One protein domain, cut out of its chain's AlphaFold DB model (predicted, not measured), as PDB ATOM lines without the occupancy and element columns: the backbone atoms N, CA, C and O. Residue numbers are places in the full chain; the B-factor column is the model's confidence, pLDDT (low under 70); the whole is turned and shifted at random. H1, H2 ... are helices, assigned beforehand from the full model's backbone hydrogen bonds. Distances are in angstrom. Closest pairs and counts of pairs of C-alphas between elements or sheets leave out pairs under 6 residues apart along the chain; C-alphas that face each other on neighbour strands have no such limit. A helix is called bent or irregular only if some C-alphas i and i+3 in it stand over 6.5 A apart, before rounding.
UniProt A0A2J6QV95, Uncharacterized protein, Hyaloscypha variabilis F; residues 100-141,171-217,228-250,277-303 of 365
ATOM      1  N   SER A 100     -60.031 -45.912 -17.595       59.00
ATOM      2  CA  SER A 100     -58.564 -45.835 -17.586       59.00
ATOM      3  C   SER A 100     -58.111 -44.385 -17.734       59.00
ATOM      4  O   SER A 100     -58.672 -43.640 -18.531       59.00
ATOM      5  N   LEU A 101     -57.063 -43.996 -17.006       59.91
ATOM      6  CA  LEU A 101     -56.496 -42.654 -17.094       59.91
ATOM      7  C   LEU A 101     -56.188 -42.258 -18.556       59.91
ATOM      8  O   LEU A 101     -56.363 -41.100 -18.930       59.91
ATOM      9  N   LEU A 102     -55.819 -43.242 -19.387       56.22
ATOM     10  CA  LEU A 102     -55.550 -43.110 -20.820       56.22
ATOM     11  C   LEU A 102     -56.757 -42.608 -21.630       56.22
ATOM     12  O   LEU A 102     -56.565 -41.879 -22.597       56.22
ATOM     13  N   SER A 103     -57.995 -42.948 -21.248       56.56
ATOM     14  CA  SER A 103     -59.185 -42.474 -21.975       56.56
ATOM     15  C   SER A 103     -59.485 -40.997 -21.727       56.56
ATOM     16  O   SER A 103     -60.198 -40.387 -22.517       56.56
ATOM     17  N   ASN A 104     -58.955 -40.433 -20.639       58.47
ATOM     18  CA  ASN A 104     -59.322 -39.105 -20.141       58.47
ATOM     19  C   ASN A 104     -58.161 -38.092 -20.201       58.47
ATOM     20  O   ASN A 104     -58.414 -36.895 -20.257       58.47
ATOM     21  N   LEU A 105     -56.900 -38.546 -20.267       61.91
ATOM     22  CA  LEU A 105     -55.712 -37.707 -20.527       61.91
ATOM     23  C   LEU A 105     -55.694 -37.069 -21.934       61.91
ATOM     24  O   LEU A 105     -54.829 -36.248 -22.230       61.91
ATOM     25  N   GLY A 106     -56.653 -37.423 -22.792       65.19
ATOM     26  CA  GLY A 106     -56.810 -36.863 -24.127       65.19
ATOM     27  C   GLY A 106     -55.867 -37.470 -25.169       65.19
ATOM     28  O   GLY A 106     -55.047 -38.346 -24.896       65.19
ATOM     29  N   SER A 107     -56.000 -36.984 -26.404       72.00
ATOM     30  CA  SER A 107     -55.244 -37.466 -27.570       72.00
ATOM     31  C   SER A 107     -53.723 -37.313 -27.402       72.00
ATOM     32  O   SER A 107     -52.952 -38.123 -27.908       72.00
ATOM     33  N   THR A 108     -53.271 -36.321 -26.633       75.50
ATOM     34  CA  THR A 108     -51.850 -35.980 -26.468       75.50
ATOM     35  C   THR A 108     -51.043 -37.067 -25.759       75.50
ATOM     36  O   THR A 108     -49.940 -37.381 -26.204       75.50
ATOM     37  N   ALA A 109     -51.576 -37.685 -24.700       77.69
ATOM     38  CA  ALA A 109     -50.893 -38.778 -24.004       77.69
ATOM     39  C   ALA A 109     -50.781 -40.029 -24.888       77.69
ATOM     40  O   ALA A 109     -49.725 -40.655 -24.947       77.69
ATOM     41  N   ILE A 110     -51.841 -40.353 -25.636       81.38
ATOM     42  CA  ILE A 110     -51.844 -41.478 -26.581       81.38
ATOM     43  C   ILE A 110     -50.842 -41.224 -27.711       81.38
ATOM     44  O   ILE A 110     -50.012 -42.087 -27.994       81.38
ATOM     45  N   ILE A 111     -50.866 -40.032 -28.315       83.31
ATOM     46  CA  ILE A 111     -49.909 -39.629 -29.353       83.31
ATOM     47  C   ILE A 111     -48.479 -39.744 -28.826       83.31
ATOM     48  O   ILE A 111     -47.635 -40.332 -29.495       83.31
ATOM     49  N   GLN A 112     -48.199 -39.261 -27.615       85.31
ATOM     50  CA  GLN A 112     -46.869 -39.392 -27.030       85.31
ATOM     51  C   GLN A 112     -46.453 -40.863 -26.878       85.31
ATOM     52  O   GLN A 112     -45.317 -41.205 -27.201       85.31
ATOM     53  N   MET A 113     -47.348 -41.734 -26.407       86.06
ATOM     54  CA  MET A 113     -47.054 -43.163 -26.267       86.06
ATOM     55  C   MET A 113     -46.764 -43.826 -27.612       86.06
ATOM     56  O   MET A 113     -45.833 -44.627 -27.709       86.06
ATOM     57  N   LEU A 114     -47.508 -43.458 -28.655       88.44
ATOM     58  CA  LEU A 114     -47.254 -43.925 -30.015       88.44
ATOM     59  C   LEU A 114     -45.904 -43.429 -30.533       88.44
ATOM     60  O   LEU A 114     -45.142 -44.231 -31.066       88.44
ATOM     61  N   ILE A 115     -45.566 -42.153 -30.320       88.88
ATOM     62  CA  ILE A 115     -44.269 -41.602 -30.731       88.88
ATOM     63  C   ILE A 115     -43.129 -42.287 -29.969       88.88
ATOM     64  O   ILE A 115     -42.165 -42.707 -30.592       88.88
ATOM     65  N   LEU A 116     -43.231 -42.475 -28.649       88.38
ATOM     66  CA  LEU A 116     -42.211 -43.191 -27.867       88.38
ATOM     67  C   LEU A 116     -42.044 -44.645 -28.333       88.38
ATOM     68  O   LEU A 116     -40.922 -45.135 -28.462       88.38
ATOM     69  N   THR A 117     -43.152 -45.323 -28.635       90.94
ATOM     70  CA  THR A 117     -43.131 -46.692 -29.167       90.94
ATOM     71  C   THR A 117     -42.470 -46.730 -30.546       90.94
ATOM     72  O   THR A 117     -41.601 -47.559 -30.792       90.94
ATOM     73  N   PHE A 118     -42.801 -45.792 -31.430       91.94
ATOM     74  CA  PHE A 118     -42.167 -45.676 -32.739       91.94
ATOM     75  C   PHE A 118     -40.664 -45.382 -32.630       91.94
ATOM     76  O   PHE A 118     -39.854 -46.087 -33.228       91.94
ATOM     77  N   THR A 119     -40.270 -44.396 -31.819       88.88
ATOM     78  CA  THR A 119     -38.863 -44.023 -31.627       88.88
ATOM     79  C   THR A 119     -38.061 -45.167 -31.011       88.88
ATOM     80  O   THR A 119     -36.942 -45.424 -31.441       88.88
ATOM     81  N   SER A 120     -38.618 -45.894 -30.038       90.19
ATOM     82  CA  SER A 120     -37.935 -47.052 -29.441       90.19
ATOM     83  C   SER A 120     -37.737 -48.197 -30.436       90.19
ATOM     84  O   SER A 120     -36.650 -48.770 -30.474       90.19
ATOM     85  N   LEU A 121     -38.724 -48.481 -31.293       91.62
ATOM     86  CA  LEU A 121     -38.584 -49.463 -32.372       91.62
ATOM     87  C   LEU A 121     -37.552 -49.027 -33.420       91.62
ATOM     88  O   LEU A 121     -36.759 -49.854 -33.865       91.62
ATOM     89  N   ALA A 122     -37.528 -47.743 -33.781       90.25
ATOM     90  CA  ALA A 122     -36.554 -47.192 -34.722       90.25
ATOM     91  C   ALA A 122     -35.118 -47.230 -34.169       90.25
ATOM     92  O   ALA A 122     -34.184 -47.585 -34.882       90.25
ATOM     93  N   MET A 123     -34.922 -46.913 -32.885       88.50
ATOM     94  CA  MET A 123     -33.596 -47.024 -32.265       88.50
ATOM     95  C   MET A 123     -33.161 -48.483 -32.091       88.50
ATOM     96  O   MET A 123     -31.983 -48.801 -32.250       88.50
ATOM     97  N   LEU A 124     -34.105 -49.386 -31.811       90.81
ATOM     98  CA  LEU A 124     -33.835 -50.819 -31.751       90.81
ATOM     99  C   LEU A 124     -33.417 -51.367 -33.117       90.81
ATOM    100  O   LEU A 124     -32.433 -52.099 -33.194       90.81
ATOM    101  N   SER A 125     -34.118 -50.998 -34.192       88.94
ATOM    102  CA  SER A 125     -33.754 -51.432 -35.541       88.94
ATOM    103  C   SER A 125     -32.387 -50.886 -35.955       88.94
ATOM    104  O   SER A 125     -31.555 -51.664 -36.417       88.94
ATOM    105  N   ALA A 126     -32.112 -49.601 -35.705       86.00
ATOM    106  CA  ALA A 126     -30.802 -49.002 -35.951       86.00
ATOM    107  C   ALA A 126     -29.693 -49.719 -35.167       86.00
ATOM    108  O   ALA A 126     -28.674 -50.098 -35.737       86.00
ATOM    109  N   SER A 127     -29.921 -49.998 -33.881       87.25
ATOM    110  CA  SER A 127     -28.974 -50.745 -33.050       87.25
ATOM    111  C   SER A 127     -28.697 -52.144 -33.603       87.25
ATOM    112  O   SER A 127     -27.542 -52.543 -33.705       87.25
ATOM    113  N   ILE A 128     -29.729 -52.893 -33.996       87.88
ATOM    114  CA  ILE A 128     -29.556 -54.241 -34.559       87.88
ATOM    115  C   ILE A 128     -28.748 -54.187 -35.859       87.88
ATOM    116  O   ILE A 128     -27.841 -55.000 -36.034       87.88
ATOM    117  N   MET A 129     -29.028 -53.222 -36.742       87.00
ATOM    118  CA  MET A 129     -28.270 -53.045 -37.987       87.00
ATOM    119  C   MET A 129     -26.790 -52.774 -37.708       87.00
ATOM    120  O   MET A 129     -25.931 -53.453 -38.269       87.00
ATOM    121  N   LEU A 130     -26.488 -51.884 -36.761       82.56
ATOM    122  CA  LEU A 130     -25.110 -51.590 -36.363       82.56
ATOM    123  C   LEU A 130     -24.399 -52.809 -35.758       82.56
ATOM    124  O   LEU A 130     -23.230 -53.039 -36.055       82.56
ATOM    125  N   ILE A 131     -25.084 -53.634 -34.955       82.81
ATOM    126  CA  ILE A 131     -24.502 -54.886 -34.430       82.81
ATOM    127  C   ILE A 131     -24.128 -55.826 -35.573       82.81
ATOM    128  O   ILE A 131     -23.057 -56.431 -35.538       82.81
ATOM    129  N   ILE A 132     -25.004 -55.970 -36.570       84.12
ATOM    130  CA  ILE A 132     -24.771 -56.858 -37.712       84.12
ATOM    131  C   ILE A 132     -23.561 -56.374 -38.519       84.12
ATOM    132  O   ILE A 132     -22.682 -57.183 -38.827       84.12
ATOM    133  N   GLU A 133     -23.471 -55.073 -38.806       79.06
ATOM    134  CA  GLU A 133     -22.336 -54.482 -39.528       79.06
ATOM    135  C   GLU A 133     -21.017 -54.614 -38.757       79.06
ATOM    136  O   GLU A 133     -20.003 -55.043 -39.320       79.06
ATOM    137  N   MET A 134     -21.026 -54.324 -37.453       73.56
ATOM    138  CA  MET A 134     -19.847 -54.502 -36.604       73.56
ATOM    139  C   MET A 134     -19.417 -55.970 -36.562       73.56
ATOM    140  O   MET A 134     -18.243 -56.268 -36.755       73.56
ATOM    141  N   ALA A 135     -20.354 -56.905 -36.380       75.94
ATOM    142  CA  ALA A 135     -20.050 -58.333 -36.337       75.94
ATOM    143  C   ALA A 135     -19.487 -58.854 -37.669       75.94
ATOM    144  O   ALA A 135     -18.576 -59.685 -37.662       75.94
ATOM    145  N   ALA A 136     -19.995 -58.372 -38.806       76.12
ATOM    146  CA  ALA A 136     -19.452 -58.698 -40.122       76.12
ATOM    147  C   ALA A 136     -18.010 -58.184 -40.277       76.12
ATOM    148  O   ALA A 136     -17.123 -58.941 -40.678       76.12
ATOM    149  N   THR A 137     -17.760 -56.936 -39.871       70.12
ATOM    150  CA  THR A 137     -16.439 -56.294 -39.954       70.12
ATOM    151  C   THR A 137     -15.422 -56.962 -39.026       70.12
ATOM    152  O   THR A 137     -14.313 -57.277 -39.451       70.12
ATOM    153  N   THR A 138     -15.796 -57.276 -37.780       66.00
ATOM    154  CA  THR A 138     -14.924 -57.989 -36.836       66.00
ATOM    155  C   THR A 138     -14.604 -59.402 -37.317       66.00
ATOM    156  O   THR A 138     -13.464 -59.834 -37.179       66.00
ATOM    157  N   ARG A 139     -15.560 -60.127 -37.919       63.78
ATOM    158  CA  ARG A 139     -15.289 -61.455 -38.503       63.78
ATOM    159  C   ARG A 139     -14.250 -61.372 -39.615       63.78
ATOM    160  O   ARG A 139     -13.296 -62.145 -39.589       63.78
ATOM    161  N   PHE A 140     -14.398 -60.413 -40.526       62.03
ATOM    162  CA  PHE A 140     -13.439 -60.176 -41.606       62.03
ATOM    163  C   PHE A 140     -12.051 -59.798 -41.062       62.03
ATOM    164  O   PHE A 140     -11.051 -60.403 -41.436       62.03
ATOM    165  N   PHE A 141     -11.991 -58.882 -40.092       59.56
ATOM    166  CA  PHE A 141     -10.728 -58.426 -39.508       59.56
ATOM    167  C   PHE A 141     -10.037 -59.506 -38.661       59.56
ATOM    168  O   PHE A 141      -8.824 -59.669 -38.752       59.56
ATOM    169  N   PHE A 171     -24.547 -30.235 -38.430       84.94
ATOM    170  CA  PHE A 171     -24.996 -29.732 -37.133       84.94
ATOM    171  C   PHE A 171     -26.394 -30.251 -36.769       84.94
ATOM    172  O   PHE A 171     -26.609 -30.728 -35.648       84.94
ATOM    173  N   ALA A 172     -27.335 -30.203 -37.717       85.88
ATOM    174  CA  ALA A 172     -28.702 -30.674 -37.524       85.88
ATOM    175  C   ALA A 172     -28.768 -32.189 -37.280       85.88
ATOM    176  O   ALA A 172     -29.548 -32.630 -36.439       85.88
ATOM    177  N   ILE A 173     -27.941 -32.987 -37.963       84.25
ATOM    178  CA  ILE A 173     -27.898 -34.442 -37.768       84.25
ATOM    179  C   ILE A 173     -27.309 -34.796 -36.396       84.25
ATOM    180  O   ILE A 173     -27.905 -35.596 -35.677       84.25
ATOM    181  N   SER A 174     -26.194 -34.175 -35.997       82.50
ATOM    182  CA  SER A 174     -25.552 -34.468 -34.705       82.50
ATOM    183  C   SER A 174     -26.430 -34.068 -33.510       82.50
ATOM    184  O   SER A 174     -26.565 -34.839 -32.561       82.50
ATOM    185  N   ASN A 175     -27.125 -32.927 -33.583       88.06
ATOM    186  CA  ASN A 175     -27.963 -32.434 -32.478       88.06
ATOM    187  C   ASN A 175     -29.442 -32.840 -32.589       88.06
ATOM    188  O   ASN A 175     -30.206 -32.702 -31.629       88.06
ATOM    189  N   GLY A 176     -29.879 -33.348 -33.742       85.69
ATOM    190  CA  GLY A 176     -31.287 -33.631 -34.018       85.69
ATOM    191  C   GLY A 176     -31.885 -34.653 -33.055       85.69
ATOM    192  O   GLY A 176     -32.996 -34.461 -32.557       85.69
ATOM    193  N   ALA A 177     -31.124 -35.696 -32.711       85.00
ATOM    194  CA  ALA A 177     -31.553 -36.703 -31.742       85.00
ATOM    195  C   ALA A 177     -31.753 -36.110 -30.333       85.00
ATOM    196  O   ALA A 177     -32.754 -36.400 -29.672       85.00
ATOM    197  N   GLN A 178     -30.846 -35.233 -29.886       89.62
ATOM    198  CA  GLN A 178     -30.946 -34.546 -28.593       89.62
ATOM    199  C   GLN A 178     -32.134 -33.576 -28.552       89.62
ATOM    200  O   GLN A 178     -32.852 -33.513 -27.546       89.62
ATOM    201  N   PHE A 179     -32.378 -32.853 -29.648       89.00
ATOM    202  CA  PHE A 179     -33.524 -31.956 -29.776       89.00
ATOM    203  C   PHE A 179     -34.847 -32.729 -29.723       89.00
ATOM    204  O   PHE A 179     -35.718 -32.412 -28.908       89.00
ATOM    205  N   LEU A 180     -34.972 -33.797 -30.516       86.94
ATOM    206  CA  LEU A 180     -36.168 -34.642 -30.539       86.94
ATOM    207  C   LEU A 180     -36.442 -35.270 -29.165       86.94
ATOM    208  O   LEU A 180     -37.575 -35.238 -28.681       86.94
ATOM    209  N   TYR A 181     -35.403 -35.792 -28.505       89.81
ATOM    210  CA  TYR A 181     -35.524 -36.318 -27.147       89.81
ATOM    211  C   TYR A 181     -36.001 -35.250 -26.154       89.81
ATOM    212  O   TYR A 181     -36.850 -35.529 -25.308       89.81
ATOM    213  N   SER A 182     -35.512 -34.015 -26.275       91.00
ATOM    214  CA  SER A 182     -35.918 -32.910 -25.396       91.00
ATOM    215  C   SER A 182     -37.403 -32.569 -25.547       91.00
ATOM    216  O   SER A 182     -38.080 -32.352 -24.542       91.00
ATOM    217  N   LEU A 183     -37.941 -32.604 -26.771       87.94
ATOM    218  CA  LEU A 183     -39.382 -32.453 -26.994       87.94
ATOM    219  C   LEU A 183     -40.165 -33.582 -26.310       87.94
ATOM    220  O   LEU A 183     -41.078 -33.314 -25.534       87.94
ATOM    221  N   LEU A 184     -39.770 -34.841 -26.519       86.38
ATOM    222  CA  LEU A 184     -40.420 -35.995 -25.884       86.38
ATOM    223  C   LEU A 184     -40.393 -35.915 -24.356       86.38
ATOM    224  O   LEU A 184     -41.384 -36.236 -23.696       86.38
ATOM    225  N   TYR A 185     -39.278 -35.452 -23.799       88.00
ATOM    226  CA  TYR A 185     -39.116 -35.232 -22.372       88.00
ATOM    227  C   TYR A 185     -40.081 -34.166 -21.827       88.00
ATOM    228  O   TYR A 185     -40.672 -34.370 -20.766       88.00
ATOM    229  N   LEU A 186     -40.300 -33.061 -22.551       86.94
ATOM    230  CA  LEU A 186     -41.252 -32.016 -22.151       86.94
ATOM    231  C   LEU A 186     -42.700 -32.526 -22.108       86.94
ATOM    232  O   LEU A 186     -43.426 -32.245 -21.153       86.94
ATOM    233  N   LEU A 187     -43.122 -33.315 -23.100       84.19
ATOM    234  CA  LEU A 187     -44.456 -33.929 -23.076       84.19
ATOM    235  C   LEU A 187     -44.585 -34.944 -21.928       84.19
ATOM    236  O   LEU A 187     -45.603 -35.003 -21.236       84.19
ATOM    237  N   LEU A 188     -43.525 -35.713 -21.682       83.50
ATOM    238  CA  LEU A 188     -43.482 -36.700 -20.612       83.50
ATOM    239  C   LEU A 188     -43.612 -36.077 -19.223       83.50
ATOM    240  O   LEU A 188     -44.423 -36.546 -18.425       83.50
ATOM    241  N   ILE A 189     -42.825 -35.043 -18.916       86.25
ATOM    242  CA  ILE A 189     -42.880 -34.393 -17.601       86.25
ATOM    243  C   ILE A 189     -44.244 -33.736 -17.365       86.25
ATOM    244  O   ILE A 189     -44.744 -33.768 -16.240       86.25
ATOM    245  N   TYR A 190     -44.886 -33.219 -18.416       84.06
ATOM    246  CA  TYR A 190     -46.256 -32.715 -18.354       84.06
ATOM    247  C   TYR A 190     -47.249 -33.820 -17.962       84.06
ATOM    248  O   TYR A 190     -47.951 -33.694 -16.957       84.06
ATOM    249  N   ASN A 191     -47.252 -34.944 -18.685       81.75
ATOM    250  CA  ASN A 191     -48.171 -36.051 -18.412       81.75
ATOM    251  C   ASN A 191     -47.929 -36.696 -17.038       81.75
ATOM    252  O   ASN A 191     -48.879 -36.950 -16.299       81.75
ATOM    253  N   LEU A 192     -46.669 -36.896 -16.640       83.25
ATOM    254  CA  LEU A 192     -46.333 -37.388 -15.298       83.25
ATOM    255  C   LEU A 192     -46.771 -36.418 -14.194       83.25
ATOM    256  O   LEU A 192     -47.195 -36.864 -13.126       83.25
ATOM    257  N   SER A 193     -46.714 -35.109 -14.445       84.25
ATOM    258  CA  SER A 193     -47.223 -34.103 -13.506       84.25
ATOM    259  C   SER A 193     -48.731 -34.230 -13.319       84.25
ATOM    260  O   SER A 193     -49.183 -34.267 -12.176       84.25
ATOM    261  N   LEU A 194     -49.496 -34.401 -14.402       81.69
ATOM    262  CA  LEU A 194     -50.940 -34.644 -14.322       81.69
ATOM    263  C   LEU A 194     -51.267 -35.929 -13.550       81.69
ATOM    264  O   LEU A 194     -52.093 -35.897 -12.637       81.69
ATOM    265  N   ILE A 195     -50.586 -37.040 -13.856       82.25
ATOM    266  CA  ILE A 195     -50.770 -38.327 -13.161       82.25
ATOM    267  C   ILE A 195     -50.478 -38.176 -11.666       82.25
ATOM    268  O   ILE A 195     -51.254 -38.623 -10.823       82.25
ATOM    269  N   SER A 196     -49.362 -37.532 -11.320       84.50
ATOM    270  CA  SER A 196     -48.968 -37.346  -9.927       84.50
ATOM    271  C   SER A 196     -49.926 -36.431  -9.169       84.50
ATOM    272  O   SER A 196     -50.180 -36.681  -7.991       84.50
ATOM    273  N   MET A 197     -50.434 -35.377  -9.811       83.38
ATOM    274  CA  MET A 197     -51.433 -34.485  -9.223       83.38
ATOM    275  C   MET A 197     -52.745 -35.229  -8.968       83.38
ATOM    276  O   MET A 197     -53.311 -35.113  -7.888       83.38
ATOM    277  N   GLU A 198     -53.190 -36.052  -9.916       84.50
ATOM    278  CA  GLU A 198     -54.401 -36.864  -9.783       84.50
ATOM    279  C   GLU A 198     -54.250 -37.969  -8.714       84.50
ATOM    280  O   GLU A 198     -55.183 -38.255  -7.956       84.50
ATOM    281  N   HIS A 199     -53.062 -38.572  -8.603       85.19
ATOM    282  CA  HIS A 199     -52.748 -39.534  -7.544       85.19
ATOM    283  C   HIS A 199     -52.763 -38.872  -6.158       85.19
ATOM    284  O   HIS A 199     -53.347 -39.412  -5.219       85.19
ATOM    285  N   GLU A 200     -52.162 -37.687  -6.023       86.56
ATOM    286  CA  GLU A 200     -52.207 -36.911  -4.781       86.56
ATOM    287  C   GLU A 200     -53.630 -36.483  -4.422       86.56
ATOM    288  O   GLU A 200     -54.040 -36.667  -3.279       86.56
ATOM    289  N   TRP A 201     -54.391 -36.005  -5.405       88.38
ATOM    290  CA  TRP A 201     -55.806 -35.684  -5.268       88.38
ATOM    291  C   TRP A 201     -56.610 -36.887  -4.745       88.38
ATOM    292  O   TRP A 201     -57.449 -36.744  -3.866       88.38
ATOM    293  N   GLY A 202     -56.320 -38.110  -5.214       87.75
ATOM    294  CA  GLY A 202     -56.988 -39.340  -4.738       87.75
ATOM    295  C   GLY A 202     -56.568 -39.829  -3.380       87.75
ATOM    296  O   GLY A 202     -57.353 -40.470  -2.685       87.75
ATOM    297  N   ALA A 203     -55.356 -39.490  -2.963       88.75
ATOM    298  CA  ALA A 203     -54.910 -39.830  -1.630       88.75
ATOM    299  C   ALA A 203     -55.819 -39.202  -0.561       88.75
ATOM    300  O   ALA A 203     -56.049 -39.854   0.452       88.75
ATOM    301  N   TRP A 204     -56.382 -38.011  -0.800       90.38
ATOM    302  CA  TRP A 204     -57.255 -37.330   0.161       90.38
ATOM    303  C   TRP A 204     -58.606 -38.000   0.417       90.38
ATOM    304  O   TRP A 204     -59.216 -37.715   1.439       90.38
ATOM    305  N   GLU A 205     -59.071 -38.894  -0.453       88.50
ATOM    306  CA  GLU A 205     -60.268 -39.702  -0.178       88.50
ATOM    307  C   GLU A 205     -59.962 -40.827   0.820       88.50
ATOM    308  O   GLU A 205     -60.755 -41.151   1.699       88.50
ATOM    309  N   THR A 206     -58.783 -41.439   0.689       86.06
ATOM    310  CA  THR A 206     -58.426 -42.643   1.456       86.06
ATOM    311  C   THR A 206     -57.767 -42.325   2.790       86.06
ATOM    312  O   THR A 206     -57.992 -43.020   3.782       86.06
ATOM    313  N   LYS A 207     -56.917 -41.296   2.819       89.56
ATOM    314  CA  LYS A 207     -56.103 -40.948   3.978       89.56
ATOM    315  C   LYS A 207     -56.030 -39.448   4.175       89.56
ATOM    316  O   LYS A 207     -55.950 -38.663   3.232       89.56
ATOM    317  N   ARG A 208     -55.965 -39.069   5.446       89.06
ATOM    318  CA  ARG A 208     -55.768 -37.682   5.836       89.06
ATOM    319  C   ARG A 208     -54.370 -37.251   5.417       89.06
ATOM    320  O   ARG A 208     -53.396 -37.952   5.703       89.06
ATOM    321  N   LYS A 209     -54.272 -36.142   4.690       89.56
ATOM    322  CA  LYS A 209     -52.990 -35.665   4.167       89.56
ATOM    323  C   LYS A 209     -52.926 -34.147   4.211       89.56
ATOM    324  O   LYS A 209     -53.883 -33.454   3.864       89.56
ATOM    325  N   ARG A 210     -51.767 -33.636   4.612       89.62
ATOM    326  CA  ARG A 210     -51.453 -32.209   4.612       89.62
ATOM    327  C   ARG A 210     -51.283 -31.712   3.173       89.62
ATOM    328  O   ARG A 210     -50.561 -32.357   2.406       89.62
ATOM    329  N   PRO A 211     -51.942 -30.613   2.774       87.50
ATOM    330  CA  PRO A 211     -51.749 -30.059   1.445       87.50
ATOM    331  C   PRO A 211     -50.325 -29.537   1.275       87.50
ATOM    332  O   PRO A 211     -49.753 -28.918   2.177       87.50
ATOM    333  N   ARG A 212     -49.753 -29.805   0.094       86.19
ATOM    334  CA  ARG A 212     -48.479 -29.218  -0.313       86.19
ATOM    335  C   ARG A 212     -48.729 -27.796  -0.776       86.19
ATOM    336  O   ARG A 212     -49.416 -27.612  -1.776       86.19
ATOM    337  N   CYS A 213     -48.176 -26.827  -0.066       80.81
ATOM    338  CA  CYS A 213     -48.349 -25.413  -0.377       80.81
ATOM    339  C   CYS A 213     -47.037 -24.643  -0.220       80.81
ATOM    340  O   CYS A 213     -46.069 -25.093   0.404       80.81
ATOM    341  N   THR A 214     -47.008 -23.485  -0.859       76.81
ATOM    342  CA  THR A 214     -45.889 -22.551  -0.925       76.81
ATOM    343  C   THR A 214     -46.251 -21.181  -0.356       76.81
ATOM    344  O   THR A 214     -45.350 -20.491   0.115       76.81
ATOM    345  N   ILE A 215     -47.541 -20.810  -0.343       75.62
ATOM    346  CA  ILE A 215     -48.026 -19.514   0.164       75.62
ATOM    347  C   ILE A 215     -47.997 -19.458   1.697       75.62
ATOM    348  O   ILE A 215     -47.613 -18.442   2.271       75.62
ATOM    349  N   VAL A 216     -48.392 -20.545   2.367       76.88
ATOM    350  CA  VAL A 216     -48.529 -20.592   3.831       76.88
ATOM    351  C   VAL A 216     -47.558 -21.577   4.479       76.88
ATOM    352  O   VAL A 216     -47.177 -22.604   3.912       76.88
ATOM    353  N   SER A 217     -47.149 -21.243   5.701       76.56
ATOM    354  CA  SER A 217     -46.252 -22.031   6.544       76.56
ATOM    355  C   SER A 217     -46.973 -22.437   7.818       76.56
ATOM    356  O   SER A 217     -47.518 -21.579   8.505       76.56
ATOM    357  N   GLN A 228     -43.778 -28.804  -8.514       68.31
ATOM    358  CA  GLN A 228     -45.138 -29.263  -8.812       68.31
ATOM    359  C   GLN A 228     -45.207 -30.794  -8.682       68.31
ATOM    360  O   GLN A 228     -46.074 -31.338  -7.992       68.31
ATOM    361  N   LEU A 229     -44.200 -31.477  -9.233       75.44
ATOM    362  CA  LEU A 229     -44.006 -32.917  -9.107       75.44
ATOM    363  C   LEU A 229     -43.232 -33.274  -7.821       75.44
ATOM    364  O   LEU A 229     -42.232 -32.627  -7.529       75.44
ATOM    365  N   PRO A 230     -43.613 -34.312  -7.057       80.00
ATOM    366  CA  PRO A 230     -42.847 -34.752  -5.894       80.00
ATOM    367  C   PRO A 230     -41.367 -35.017  -6.235       80.00
ATOM    368  O   PRO A 230     -41.080 -35.661  -7.249       80.00
ATOM    369  N   PRO A 231     -40.407 -34.610  -5.379       78.62
ATOM    370  CA  PRO A 231     -38.973 -34.759  -5.662       78.62
ATOM    371  C   PRO A 231     -38.556 -36.217  -5.883       78.62
ATOM    372  O   PRO A 231     -37.636 -36.482  -6.651       78.62
ATOM    373  N   LYS A 232     -39.268 -37.168  -5.263       83.25
ATOM    374  CA  LYS A 232     -39.049 -38.614  -5.429       83.25
ATOM    375  C   LYS A 232     -39.256 -39.096  -6.869       83.25
ATOM    376  O   LYS A 232     -38.662 -40.094  -7.244       83.25
ATOM    377  N   ILE A 233     -40.091 -38.406  -7.648       84.25
ATOM    378  CA  ILE A 233     -40.355 -38.727  -9.057       84.25
ATOM    379  C   ILE A 233     -39.513 -37.822  -9.957       84.25
ATOM    380  O   ILE A 233     -38.918 -38.295 -10.920       84.25
ATOM    381  N   LEU A 234     -39.410 -36.528  -9.625       85.56
ATOM    382  CA  LEU A 234     -38.696 -35.586 -10.481       85.56
ATOM    383  C   LEU A 234     -37.188 -35.846 -10.535       85.56
ATOM    384  O   LEU A 234     -36.609 -35.768 -11.612       85.56
ATOM    385  N   LEU A 235     -36.539 -36.132  -9.403       87.75
ATOM    386  CA  LEU A 235     -35.080 -36.276  -9.375       87.75
ATOM    387  C   LEU A 235     -34.587 -37.465 -10.223       87.75
ATOM    388  O   LEU A 235     -33.694 -37.237 -11.039       87.75
ATOM    389  N   PRO A 236     -35.172 -38.681 -10.126       89.69
ATOM    390  CA  PRO A 236     -34.836 -39.779 -11.037       89.69
ATOM    391  C   PRO A 236     -35.124 -39.459 -12.507       89.69
ATOM    392  O   PRO A 236     -34.370 -39.852 -13.391       89.69
ATOM    393  N   LEU A 237     -36.206 -38.726 -12.780       88.44
ATOM    394  CA  LEU A 237     -36.561 -38.341 -14.142       88.44
ATOM    395  C   LEU A 237     -35.543 -37.350 -14.735       88.44
ATOM    396  O   LEU A 237     -35.138 -37.490 -15.887       88.44
ATOM    397  N   MET A 238     -35.085 -36.379 -13.942       89.88
ATOM    398  CA  MET A 238     -34.053 -35.425 -14.352       89.88
ATOM    399  C   MET A 238     -32.686 -36.090 -14.532       89.88
ATOM    400  O   MET A 238     -31.974 -35.750 -15.474       89.88
ATOM    401  N   SER A 239     -32.307 -37.026 -13.654       91.19
ATOM    402  CA  SER A 239     -31.045 -37.758 -13.808       91.19
ATOM    403  C   SER A 239     -31.067 -38.639 -15.054       91.19
ATOM    404  O   SER A 239     -30.098 -38.641 -15.810       91.19
ATOM    405  N   TYR A 240     -32.192 -39.311 -15.321       91.94
ATOM    406  CA  TYR A 240     -32.413 -40.052 -16.559       91.94
ATOM    407  C   TYR A 240     -32.289 -39.149 -17.792       91.94
ATOM    408  O   TYR A 240     -31.594 -39.501 -18.743       91.94
ATOM    409  N   ALA A 241     -32.905 -37.965 -17.765       92.12
ATOM    410  CA  ALA A 241     -32.825 -37.016 -18.870       92.12
ATOM    411  C   ALA A 241     -31.403 -36.521 -19.125       92.12
ATOM    412  O   ALA A 241     -30.968 -36.498 -20.272       92.12
ATOM    413  N   ALA A 242     -30.660 -36.179 -18.069       92.81
ATOM    414  CA  ALA A 242     -29.264 -35.772 -18.186       92.81
ATOM    415  C   ALA A 242     -28.393 -36.898 -18.770       92.81
ATOM    416  O   ALA A 242     -27.591 -36.648 -19.668       92.81
ATOM    417  N   LEU A 243     -28.595 -38.139 -18.309       93.69
ATOM    418  CA  LEU A 243     -27.890 -39.313 -18.821       93.69
ATOM    419  C   LEU A 243     -28.197 -39.553 -20.305       93.69
ATOM    420  O   LEU A 243     -27.275 -39.729 -21.096       93.69
ATOM    421  N   MET A 244     -29.474 -39.522 -20.694       91.56
ATOM    422  CA  MET A 244     -29.882 -39.672 -22.092       91.56
ATOM    423  C   MET A 244     -29.301 -38.572 -22.974       91.56
ATOM    424  O   MET A 244     -28.800 -38.860 -24.055       91.56
ATOM    425  N   HIS A 245     -29.318 -37.323 -22.510       91.38
ATOM    426  CA  HIS A 245     -28.784 -36.198 -23.273       91.38
ATOM    427  C   HIS A 245     -27.273 -36.324 -23.497       91.38
ATOM    428  O   HIS A 245     -26.780 -36.061 -24.594       91.38
ATOM    429  N   TRP A 246     -26.550 -36.782 -22.470       92.50
ATOM    430  CA  TRP A 246     -25.119 -37.055 -22.551       92.50
ATOM    431  C   TRP A 246     -24.806 -38.214 -23.506       92.50
ATOM    432  O   TRP A 246     -23.958 -38.066 -24.382       92.50
ATOM    433  N   LEU A 247     -25.529 -39.333 -23.398       91.81
ATOM    434  CA  LEU A 247     -25.346 -40.492 -24.276       91.81
ATOM    435  C   LEU A 247     -25.658 -40.166 -25.738       91.81
ATOM    436  O   LEU A 247     -24.894 -40.546 -26.617       91.81
ATOM    437  N   LEU A 248     -26.741 -39.434 -26.008       90.69
ATOM    438  CA  LEU A 248     -27.084 -39.011 -27.367       90.69
ATOM    439  C   LEU A 248     -26.035 -38.058 -27.954       90.69
ATOM    440  O   LEU A 248     -25.748 -38.149 -29.142       90.69
ATOM    441  N   GLY A 249     -25.412 -37.210 -27.128       89.31
ATOM    442  CA  GLY A 249     -24.304 -36.353 -27.566       89.31
ATOM    443  C   GLY A 249     -23.031 -37.128 -27.910       89.31
ATOM    444  O   GLY A 249     -22.250 -36.686 -28.741       89.31
ATOM    445  N   GLN A 250     -22.829 -38.298 -27.302       88.31
ATOM    446  CA  GLN A 250     -21.732 -39.208 -27.648       88.31
ATOM    447  C   GLN A 250     -22.084 -40.143 -28.816       88.31
ATOM    448  O   GLN A 250     -21.191 -40.715 -29.432       88.31
ATOM    449  N   SER A 277     -20.840 -46.765 -31.138       83.00
ATOM    450  CA  SER A 277     -21.828 -47.835 -30.978       83.00
ATOM    451  C   SER A 277     -22.308 -47.977 -29.529       83.00
ATOM    452  O   SER A 277     -23.493 -48.190 -29.285       83.00
ATOM    453  N   TYR A 278     -21.418 -47.806 -28.540       84.69
ATOM    454  CA  TYR A 278     -21.772 -47.999 -27.125       84.69
ATOM    455  C   TYR A 278     -22.883 -47.047 -26.621       84.69
ATOM    456  O   TYR A 278     -23.805 -47.539 -25.963       84.69
ATOM    457  N   PRO A 279     -22.899 -45.728 -26.930       89.12
ATOM    458  CA  PRO A 279     -23.962 -44.837 -26.480       89.12
ATOM    459  C   PRO A 279     -25.282 -45.116 -27.193       89.12
ATOM    460  O   PRO A 279     -26.338 -44.985 -26.574       89.12
ATOM    461  N   ILE A 280     -25.244 -45.546 -28.460       88.38
ATOM    462  CA  ILE A 280     -26.430 -45.967 -29.219       88.38
ATOM    463  C   ILE A 280     -27.086 -47.182 -28.549       88.38
ATOM    464  O   ILE A 280     -28.295 -47.177 -28.312       88.38
ATOM    465  N   PHE A 281     -26.304 -48.187 -28.142       89.94
ATOM    466  CA  PHE A 281     -26.854 -49.352 -27.443       89.94
ATOM    467  C   PHE A 281     -27.444 -48.997 -26.083       89.94
ATOM    468  O   PHE A 281     -28.577 -49.378 -25.782       89.94
ATOM    469  N   ILE A 282     -26.709 -48.237 -25.268       91.44
ATOM    470  CA  ILE A 282     -27.178 -47.867 -23.928       91.44
ATOM    471  C   ILE A 282     -28.434 -46.989 -24.032       91.44
ATOM    472  O   ILE A 282     -29.422 -47.261 -23.351       91.44
ATOM    473  N   SER A 283     -28.447 -45.985 -24.914       92.31
ATOM    474  CA  SER A 283     -29.629 -45.133 -25.129       92.31
ATOM    475  C   SER A 283     -30.840 -45.919 -25.644       92.31
ATOM    476  O   SER A 283     -31.967 -45.634 -25.233       92.31
ATOM    477  N   THR A 284     -30.633 -46.954 -26.464       91.62
ATOM    478  CA  THR A 284     -31.700 -47.855 -26.926       91.62
ATOM    479  C   THR A 284     -32.302 -48.669 -25.788       91.62
ATOM    480  O   THR A 284     -33.523 -48.732 -25.644       91.62
ATOM    481  N   VAL A 285     -31.474 -49.240 -24.913       92.81
ATOM    482  CA  VAL A 285     -31.967 -49.955 -23.723       92.81
ATOM    483  C   VAL A 285     -32.757 -49.010 -22.814       92.81
ATOM    484  O   VAL A 285     -33.848 -49.353 -22.354       92.81
ATOM    485  N   LEU A 286     -32.244 -47.797 -22.599       92.38
ATOM    486  CA  LEU A 286     -32.896 -46.784 -21.776       92.38
ATOM    487  C   LEU A 286     -34.251 -46.351 -22.356       92.38
ATOM    488  O   LEU A 286     -35.234 -46.323 -21.614       92.38
ATOM    489  N   ILE A 287     -34.355 -46.089 -23.668       91.31
ATOM    490  CA  ILE A 287     -35.628 -45.670 -24.278       91.31
ATOM    491  C   ILE A 287     -36.680 -46.785 -24.253       91.31
ATOM    492  O   ILE A 287     -37.861 -46.501 -24.052       91.31
ATOM    493  N   ILE A 288     -36.270 -48.047 -24.423       91.75
ATOM    494  CA  ILE A 288     -37.169 -49.206 -24.331       91.75
ATOM    495  C   ILE A 288     -37.672 -49.348 -22.896       91.75
ATOM    496  O   ILE A 288     -38.882 -49.440 -22.676       91.75
ATOM    497  N   GLY A 289     -36.763 -49.293 -21.917       90.75
ATOM    498  CA  GLY A 289     -37.114 -49.322 -20.499       90.75
ATOM    499  C   GLY A 289     -38.088 -48.203 -20.139       90.75
ATOM    500  O   GLY A 289     -39.110 -48.447 -19.500       90.75
ATOM    501  N   MET A 290     -37.835 -46.991 -20.632       87.62
ATOM    502  CA  MET A 290     -38.717 -45.856 -20.397       87.62
ATOM    503  C   MET A 290     -40.089 -46.030 -21.050       87.62
ATOM    504  O   MET A 290     -41.108 -45.742 -20.430       87.62
ATOM    505  N   THR A 291     -40.138 -46.551 -22.275       89.44
ATOM    506  CA  THR A 291     -41.397 -46.827 -22.982       89.44
ATOM    507  C   THR A 291     -42.237 -47.857 -22.222       89.44
ATOM    508  O   THR A 291     -43.438 -47.651 -22.043       89.44
ATOM    509  N   ALA A 292     -41.612 -48.915 -21.699       88.69
ATOM    510  CA  ALA A 292     -42.280 -49.924 -20.879       88.69
ATOM    511  C   ALA A 292     -42.812 -49.341 -19.558       88.69
ATOM    512  O   ALA A 292     -43.965 -49.584 -19.197       88.69
ATOM    513  N   VAL A 293     -42.009 -48.526 -18.864       85.69
ATOM    514  CA  VAL A 293     -42.427 -47.837 -17.630       85.69
ATOM    515  C   VAL A 293     -43.589 -46.884 -17.900       85.69
ATOM    516  O   VAL A 293     -44.537 -46.860 -17.119       85.69
ATOM    517  N   CYS A 294     -43.560 -46.136 -19.004       84.00
ATOM    518  CA  CYS A 294     -44.669 -45.270 -19.394       84.00
ATOM    519  C   CYS A 294     -45.944 -46.086 -19.633       84.00
ATOM    520  O   CYS A 294     -46.973 -45.777 -19.039       84.00
ATOM    521  N   TRP A 295     -45.883 -47.162 -20.426       84.31
ATOM    522  CA  TRP A 295     -47.033 -48.045 -20.660       84.31
ATOM    523  C   TRP A 295     -47.611 -48.593 -19.351       84.31
ATOM    524  O   TRP A 295     -48.823 -48.537 -19.143       84.31
ATOM    525  N   TRP A 296     -46.746 -49.039 -18.439       83.44
ATOM    526  CA  TRP A 296     -47.153 -49.497 -17.114       83.44
ATOM    527  C   TRP A 296     -47.798 -48.378 -16.275       83.44
ATOM    528  O   TRP A 296     -48.873 -48.565 -15.701       83.44
ATOM    529  N   ALA A 297     -47.205 -47.185 -16.248       76.94
ATOM    530  CA  ALA A 297     -47.750 -46.044 -15.517       76.94
ATOM    531  C   ALA A 297     -49.127 -45.614 -16.058       76.94
ATOM    532  O   ALA A 297     -50.021 -45.298 -15.276       76.94
ATOM    533  N   PHE A 298     -49.340 -45.661 -17.377       72.38
ATOM    534  CA  PHE A 298     -50.631 -45.334 -17.995       72.38
ATOM    535  C   PHE A 298     -51.692 -46.431 -17.827       72.38
ATOM    536  O   PHE A 298     -52.887 -46.133 -17.889       72.38
ATOM    537  N   THR A 299     -51.302 -47.682 -17.548       72.81
ATOM    538  CA  THR A 299     -52.260 -48.726 -17.135       72.81
ATOM    539  C   THR A 299     -52.824 -48.527 -15.728       72.81
ATOM    540  O   THR A 299     -53.780 -49.214 -15.363       72.81
ATOM    541  N   TYR A 300     -52.305 -47.568 -14.954       69.44
ATOM    542  CA  TYR A 300     -52.848 -47.225 -13.645       69.44
ATOM    543  C   TYR A 300     -54.334 -46.846 -13.744       69.44
ATOM    544  O   TYR A 300     -54.720 -45.857 -14.376       69.44
ATOM    545  N   ARG A 301     -55.183 -47.649 -13.096       66.56
ATOM    546  CA  ARG A 301     -56.600 -47.345 -12.886       66.56
ATOM    547  C   ARG A 301     -56.759 -46.760 -11.492       66.56
ATOM    548  O   ARG A 301     -56.319 -47.352 -10.510       66.56
ATOM    549  N   ARG A 302     -57.372 -45.582 -11.416       66.88
ATOM    550  CA  ARG A 302     -57.716 -44.940 -10.149       66.88
ATOM    551  C   ARG A 302     -59.120 -45.384  -9.754       66.88
ATOM    552  O   ARG A 302     -60.057 -45.139 -10.505       66.88
ATOM    553  N   GLU A 303     -59.249 -45.983  -8.582       71.12
ATOM    554  CA  GLU A 303     -60.541 -46.231  -7.938       71.12
ATOM    555  C   GLU A 303     -60.829 -45.106  -6.939       71.12
ATOM    556  O   GLU A 303     -59.910 -44.664  -6.244       71.12
TER     557      GLU A 303
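Overview. This is residues 100 to 141, 171 to 217, 228 to 250 and 277 to 303 of the 365 residues of an uncharacterized protein of Hyaloscypha variabilis F (UniProt A0A2J6QV95). Four long helices make a loose, elongated bundle: the pair H2 and H5 lies beside the pair H3 and H4, with H5 side by side with H4 and the two longest helices, H2 and H3, crossing steeply. The end of H2, residues 135 to 141, and the end of H3 with what follows, residues 203 to 208, stick out at opposite ends of the rod, and the tiny H1 sits near the start of H2 and the end of H5. The printed part has 139 residues, with five named helices in the order H1, H2, H3, H4, H5 and no named strand, and the class is all helix. The whole is loose, with a radius of gyration of the C-alphas of 18.9 A and spans of 67 by 32 by 25 A.

Along the chain. H3, the longest helix, holds residues 171 to 206 and is 52.7 A long, from C-alpha 171 at (-24.996, -29.732, -37.133) to C-alpha 206 at (-58.426, -42.643, 1.456). It is irregular, with C-alphas 174 and 177 7.1 A apart, and has a kink of 29 degrees near residue 178. H2, residues 107 to 141, is 50.6 A long. H5, residues 277 to 298, is 31.7 A long and ends with C-alpha 298 at (-50.631, -45.334, -17.995). H4, residues 231 to 250, is 28.3 A long; it is neither bent nor irregular, but only just: C-alphas 232 and 235 are 6.1 A apart. H1, residues 101 to 104, is 5.5 A long.

Arrangement. H3 touches H4 with residues 174 to 185 alone, opposite ways at a shallow tilt of 11 degrees; their closest C-alphas, Gln 178 and His 245, are 6.0 A apart. H3 touches H2 with residues 184 to 191 alone, opposite ways at a steep tilt of 45 degrees; the closest C-alphas are those of Ala 109 and Asn 191, at 6.8 A. H3 and H5 are near each other. H4 touches H5 with residues 244 to 250 alone, opposite ways at a shallow tilt of 30 degrees, with the C-alphas of Leu 247 and Pro 279 closest at 5.1 A. H5 touches H2, opposite ways at a shallow tilt of 27 degrees; the closest C-alphas, Ser 120 and Ile 288, are 5.6 A apart. H2 and H4 are apart. H1 is close to H5 but not clearly touching, with the C-alphas of Leu 102 and Phe 298 closest at 6.1 A. Each O i to N i+4 pair is within hydrogen-bond range in H2 and H5, against 27 of 32 in H3 and 15 of 16 in H4; H1 is too short for such a pair.

Size, cuts and confidence. The two C-alphas farthest apart, those of Phe 140 and Val 216, are 69.7 A apart. Residues 142 to 170, 218 to 227 and 251 to 276 are not printed, with C-alpha gaps of 32.1 A, 17.0 A and 9.2 A across these cuts. The link from H1 to H2 is tight. The mean pLDDT of the printed part is 83.3; residues 100 to 106, 138 to 141, 228 and 300 to 302 are under 70.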